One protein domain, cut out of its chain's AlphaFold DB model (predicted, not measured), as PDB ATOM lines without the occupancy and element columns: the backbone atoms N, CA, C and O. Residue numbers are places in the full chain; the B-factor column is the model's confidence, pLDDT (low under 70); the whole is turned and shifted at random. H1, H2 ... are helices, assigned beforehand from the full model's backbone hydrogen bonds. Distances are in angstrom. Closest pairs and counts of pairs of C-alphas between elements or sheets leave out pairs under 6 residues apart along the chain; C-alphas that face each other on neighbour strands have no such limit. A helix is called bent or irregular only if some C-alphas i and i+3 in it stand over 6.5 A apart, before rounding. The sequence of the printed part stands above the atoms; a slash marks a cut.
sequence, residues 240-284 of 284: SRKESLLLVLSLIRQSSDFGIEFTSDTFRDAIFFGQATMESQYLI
ATOM      1  N   SER A 240     154.054 147.186 157.938       88.38
ATOM      2  CA  SER A 240     154.924 147.366 156.767       88.38
ATOM      3  C   SER A 240     156.320 146.784 157.005       88.38
ATOM      4  O   SER A 240     156.801 145.974 156.213       88.38
ATOM      5  N   ARG A 241     156.932 147.084 158.162       91.31
ATOM      6  CA  ARG A 241     158.215 146.490 158.575       91.31
ATOM      7  C   ARG A 241     158.154 144.975 158.638       91.31
ATOM      8  O   ARG A 241     159.008 144.297 158.070       91.31
ATOM      9  N   LYS A 242     157.175 144.446 159.367       91.38
ATOM     10  CA  LYS A 242     157.028 143.009 159.574       91.38
ATOM     11  C   LYS A 242     156.815 142.291 158.246       91.38
ATOM     12  O   LYS A 242     157.509 141.318 157.981       91.38
ATOM     13  N   GLU A 243     155.900 142.776 157.410       92.06
ATOM     14  CA  GLU A 243     155.602 142.207 156.094       92.06
ATOM     15  C   GLU A 243     156.817 142.291 155.163       92.06
ATOM     16  O   GLU A 243     157.153 141.293 154.531       92.06
ATOM     17  N   SER A 244     157.551 143.407 155.159       93.00
ATOM     18  CA  SER A 244     158.789 143.555 154.377       93.00
ATOM     19  C   SER A 244     159.871 142.563 154.810       93.00
ATOM     20  O   SER A 244     160.501 141.913 153.976       93.00
ATOM     21  N   LEU A 245     160.077 142.386 156.119       92.81
ATOM     22  CA  LEU A 245     161.028 141.399 156.637       92.81
ATOM     23  C   LEU A 245     160.576 139.960 156.351       92.81
ATOM     24  O   LEU A 245     161.402 139.114 156.014       92.81
ATOM     25  N   LEU A 246     159.278 139.671 156.475       94.25
ATOM     26  CA  LEU A 246     158.712 138.357 156.161       94.25
ATOM     27  C   LEU A 246     158.797 138.038 154.669       94.25
ATOM     28  O   LEU A 246     159.065 136.889 154.333       94.25
ATOM     29  N   LEU A 247     158.639 139.028 153.788       93.44
ATOM     30  CA  LEU A 247     158.863 138.877 152.352       93.44
ATOM     31  C   LEU A 247     160.304 138.439 152.081       93.44
ATOM     32  O   LEU A 247     160.515 137.422 151.430       93.44
ATOM     33  N   VAL A 248     161.291 139.140 152.646       93.19
ATOM     34  CA  VAL A 248     162.709 138.774 152.485       93.19
ATOM     35  C   VAL A 248     162.983 137.367 153.026       93.19
ATOM     36  O   VAL A 248     163.621 136.566 152.349       93.19
ATOM     37  N   LEU A 249     162.467 137.022 154.210       94.31
ATOM     38  CA  LEU A 249     162.618 135.672 154.771       94.31
ATOM     39  C   LEU A 249     161.929 134.594 153.924       94.31
ATOM     40  O   LEU A 249     162.450 133.486 153.811       94.31
ATOM     41  N   SER A 250     160.775 134.908 153.334       94.25
ATOM     42  CA  SER A 250     160.062 134.020 152.417       94.25
ATOM     43  C   SER A 250     160.890 133.760 151.160       94.25
ATOM     44  O   SER A 250     161.062 132.605 150.783       94.25
ATOM     45  N   LEU A 251     161.479 134.805 150.572       93.94
ATOM     46  CA  LEU A 251     162.357 134.682 149.406       93.94
ATOM     47  C   LEU A 251     163.628 133.887 149.725       93.94
ATOM     48  O   LEU A 251     164.018 133.035 148.933       93.94
ATOM     49  N   ILE A 252     164.242 134.102 150.895       94.50
ATOM     50  CA  ILE A 252     165.390 133.303 151.358       94.50
ATOM     51  C   ILE A 252     165.006 131.826 151.462       94.50
ATOM     52  O   ILE A 252     165.741 130.963 150.986       94.50
ATOM     53  N   ARG A 253     163.855 131.530 152.079       94.56
ATOM     54  CA  ARG A 253     163.370 130.156 152.232       94.56
ATOM     55  C   ARG A 253     163.115 129.504 150.876       94.56
ATOM     56  O   ARG A 253     163.636 128.424 150.644       94.56
ATOM     57  N   GLN A 254     162.380 130.170 149.988       91.50
ATOM     58  CA  GLN A 254     162.098 129.659 148.645       91.50
ATOM     59  C   GLN A 254     163.390 129.430 147.855       91.50
ATOM     60  O   GLN A 254     163.581 128.354 147.303       91.50
ATOM     61  N   SER A 255     164.320 130.390 147.880       91.69
ATOM     62  CA  SER A 255     165.628 130.235 147.229       91.69
ATOM     63  C   SER A 255     166.358 128.998 147.760       91.69
ATOM     64  O   SER A 255     166.818 128.173 146.978       91.69
ATOM     65  N   SER A 256     166.377 128.808 149.084       91.62
ATOM     66  CA  SER A 256     166.979 127.630 149.717       91.62
ATOM     67  C   SER A 256     166.288 126.319 149.332       91.62
ATOM     68  O   SER A 256     166.985 125.323 149.144       91.62
ATOM     69  N   ASP A 257     164.958 126.301 149.217       91.88
ATOM     70  CA  ASP A 257     164.185 125.116 148.825       91.88
ATOM     71  C   ASP A 257     164.530 124.669 147.386       91.88
ATOM     72  O   ASP A 257     164.477 123.478 147.079       91.88
ATOM     73  N   PHE A 258     164.967 125.602 146.530       89.25
ATOM     74  CA  PHE A 258     165.427 125.349 145.158       89.25
ATOM     75  C   PHE A 258     166.959 125.310 144.994       89.25
ATOM     76  O   PHE A 258     167.451 125.216 143.872       89.25
ATOM     77  N   GLY A 259     167.729 125.374 146.087       90.19
ATOM     78  CA  GLY A 259     169.198 125.367 146.035       90.19
ATOM     79  C   GLY A 259     169.828 126.634 145.439       90.19
ATOM     80  O   GLY A 259     170.994 126.611 145.053       90.19
ATOM     81  N   ILE A 260     169.076 127.733 145.372       89.62
ATOM     82  CA  ILE A 260     169.517 129.033 144.860       89.62
ATOM     83  C   ILE A 260     170.133 129.842 146.003       89.62
ATOM     84  O   ILE A 260     169.519 130.030 147.058       89.62
ATOM     85  N   GLU A 261     171.339 130.366 145.796       90.88
ATOM     86  CA  GLU A 261     171.937 131.311 146.737       90.88
ATOM     87  C   GLU A 261     171.138 132.623 146.745       90.88
ATOM     88  O   GLU A 261     170.899 133.248 145.707       90.88
ATOM     89  N   PHE A 262     170.714 133.062 147.931       91.56
ATOM     90  CA  PHE A 262     169.999 134.325 148.067       91.56
ATOM     91  C   PHE A 262     170.983 135.499 148.066       91.56
ATOM     92  O   PHE A 262     171.647 135.780 149.066       91.56
ATOM     93  N   THR A 263     171.049 136.203 146.940       91.81
ATOM     94  CA  THR A 263     171.908 137.374 146.740       91.81
ATOM     95  C   THR A 263     171.078 138.636 146.490       91.81
ATOM     96  O   THR A 263     169.851 138.594 146.374       91.81
ATOM     97  N   SER A 264     171.746 139.788 146.379       89.12
ATOM     98  CA  SER A 264     171.071 141.029 145.967       89.12
ATOM     99  C   SER A 264     170.489 140.935 144.552       89.12
ATOM    100  O   SER A 264     169.487 141.590 144.281       89.12
ATOM    101  N   ASP A 265     171.101 140.143 143.666       89.75
ATOM    102  CA  ASP A 265     170.600 139.913 142.309       89.75
ATOM    103  C   ASP A 265     169.374 139.006 142.335       89.75
ATOM    104  O   ASP A 265     168.329 139.401 141.831       89.75
ATOM    105  N   THR A 266     169.436 137.894 143.076       89.88
ATOM    106  CA  THR A 266     168.285 137.006 143.313       89.88
ATOM    107  C   THR A 266     167.084 137.779 143.865       89.88
ATOM    108  O   THR A 266     165.953 137.594 143.421       89.88
ATOM    109  N   PHE A 267     167.320 138.686 144.820       91.62
ATOM    110  CA  PHE A 267     166.273 139.553 145.353       91.62
ATOM    111  C   PHE A 267     165.704 140.496 144.286       91.62
ATOM    112  O   PHE A 267     164.487 140.628 144.181       91.62
ATOM    113  N   ARG A 268     166.557 141.154 143.490       90.00
ATOM    114  CA  ARG A 268     166.104 142.043 142.411       90.00
ATOM    115  C   ARG A 268     165.263 141.288 141.389       90.00
ATOM    116  O   ARG A 268     164.187 141.771 141.052       90.00
ATOM    117  N   ASP A 269     165.709 140.117 140.955       90.31
ATOM    118  CA  ASP A 269     164.997 139.325 139.956       90.31
ATOM    119  C   ASP A 269     163.628 138.877 140.474       90.31
ATOM    120  O   ASP A 269     162.611 139.084 139.807       90.31
ATOM    121  N   ALA A 270     163.573 138.393 141.719       90.44
ATOM    122  CA  ALA A 270     162.320 138.011 142.356       90.44
ATOM    123  C   ALA A 270     161.330 139.185 142.461       90.44
ATOM    124  O   ALA A 270     160.134 139.004 142.251       90.44
ATOM    125  N   ILE A 271     161.809 140.400 142.758       89.56
ATOM    126  CA  ILE A 271     160.949 141.583 142.905       89.56
ATOM    127  C   ILE A 271     160.527 142.178 141.553       89.56
ATOM    128  O   ILE A 271     159.376 142.590 141.413       89.56
ATOM    129  N   PHE A 272     161.423 142.251 140.565       87.81
ATOM    130  CA  PHE A 272     161.132 142.886 139.271       87.81
ATOM    131  C   PHE A 272     160.470 141.947 138.265       87.81
ATOM    132  O   PHE A 272     159.613 142.391 137.501       87.81
ATOM    133  N   PHE A 273     160.865 140.675 138.248       88.50
ATOM    134  CA  PHE A 273     160.412 139.701 137.255       88.50
ATOM    135  C   PHE A 273     159.494 138.627 137.839       88.50
ATOM    136  O   PHE A 273     158.897 137.879 137.070       88.50
ATOM    137  N   GLY A 274     159.368 138.544 139.167       84.19
ATOM    138  CA  GLY A 274     158.587 137.490 139.817       84.19
ATOM    139  C   GLY A 274     159.216 136.101 139.687       84.19
ATOM    140  O   GLY A 274     158.505 135.118 139.822       84.19
ATOM    141  N   GLN A 275     160.516 136.018 139.389       82.50
ATOM    142  CA  GLN A 275     161.254 134.768 139.186       82.50
ATOM    143  C   GLN A 275     162.725 134.957 139.573       82.50
ATOM    144  O   GLN A 275     163.246 136.066 139.476       82.50
ATOM    145  N   ALA A 276     163.409 133.883 139.963       75.94
ATOM    146  CA  ALA A 276     164.858 133.866 140.159       75.94
ATOM    147  C   ALA A 276     165.467 132.741 139.315       75.94
ATOM    148  O   ALA A 276     164.947 131.625 139.301       75.94
ATOM    149  N   THR A 277     166.545 133.027 138.587       68.00
ATOM    150  CA  THR A 277     167.171 132.056 137.684       68.00
ATOM    151  C   THR A 277     168.391 131.410 138.332       68.00
ATOM    152  O   THR A 277     169.282 132.081 138.848       68.00
ATOM    153  N   MET A 278     168.470 130.083 138.248       61.59
ATOM    154  CA  MET A 278     169.772 129.424 138.139       61.59
ATOM    155  C   MET A 278     170.169 129.452 136.673       61.59
ATOM    156  O   MET A 278     169.285 129.410 135.816       61.59
ATOM    157  N   GLU A 279     171.467 129.532 136.380       56.75
ATOM    158  CA  GLU A 279     172.006 129.437 135.021       56.75
ATOM    159  C   GLU A 279     171.154 128.498 134.140       56.75
ATOM    160  O   GLU A 279     171.171 127.278 134.281       56.75
ATOM    161  N   SER A 280     170.404 129.094 133.205       40.84
ATOM    162  CA  SER A 280     169.584 128.436 132.168       40.84
ATOM    163  C   SER A 280     168.230 127.802 132.543       40.84
ATOM    164  O   SER A 280     167.653 127.153 131.667       40.84
ATOM    165  N   GLN A 281     167.662 127.973 133.744       41.16
ATOM    166  CA  GLN A 281     166.292 127.493 134.027       41.16
ATOM    167  C   GLN A 281     165.440 128.514 134.797       41.16
ATOM    168  O   GLN A 281     165.840 129.027 135.840       41.16
ATOM    169  N   TYR A 282     164.251 128.800 134.250       40.00
ATOM    170  CA  TYR A 282     163.219 129.650 134.851       40.00
ATOM    171  C   TYR A 282     162.400 128.840 135.862       40.00
ATOM    172  O   TYR A 282     161.931 127.751 135.527       40.00
ATOM    173  N   LEU A 283     162.192 129.373 137.068       49.56
ATOM    174  CA  LEU A 283     161.267 128.814 138.055       49.56
ATOM    175  C   LEU A 283     160.288 129.904 138.517       49.56
ATOM    176  O   LEU A 283     160.699 131.040 138.765       49.56
ATOM    177  N   ILE A 284     159.005 129.524 138.529       47.28
ATOM    178  CA  ILE A 284     157.802 130.332 138.807       47.28
ATOM    179  C   ILE A 284     157.593 130.474 140.313       47.28
ATOM    180  O   ILE A 284     157.747 129.441 141.006       47.28
TER     181      ILE A 284
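What this domain is: This is residues 240 to 284 of the 284 residues of an uncharacterized protein of Nitrososphaeria archaeon (UniProt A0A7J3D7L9). A long straight helix, H1, has a shorter helix, H2, set crosswise near its later half, and the link between them folds back from the end of H1. The first residues of H1, 240 to 247, stick out as an arm from a compact body, and a hooked tail, residues 274 to 284, follows H2. The printed part has 45 residues with two named helices, H1 then H2, and no named strand; its class is all helix. It is compact, with a radius of gyration of the C-alphas of 10.4 A, and elongated, spanning 34 by 20 by 17 A.

Where its parts are: H1 covers residues 240 to 257 and measures 25.4 A from its first C-alpha, at (154.924, 147.366, 156.767), to its last, at (164.185, 125.116, 148.825). After residues 258 to 263, H2 covers residues 264 to 273, and its last C-alpha is at (160.412, 139.701, 137.255). Residues 274 to 284 hold no named element.

How they stand to each other: A short link of six residues joins H1 to H2. The two helices are close but not clearly touching, with 2 pairs of C-alphas within 8 A. Their closest C-alphas are those of Leu 251 and Phe 267, 7.4 A apart. Their lines stand about perpendicular, at 77 degrees. In H1 and H2 every O i to N i+4 pair is within hydrogen-bond range. Neither helix is bent.

The domain as a whole: The two C-alphas farthest apart are those of Ser 240 and Ser 280, at 34.3 A. Residues 240 to 247, which belong to H1, stand free; without them the body spans 24 by 20 by 16 A. The printed part has no cut and ends at Ile 284, the chain's last residue. The mean pLDDT of the printed part is 83.5, and residues 277 to 284 are under 70.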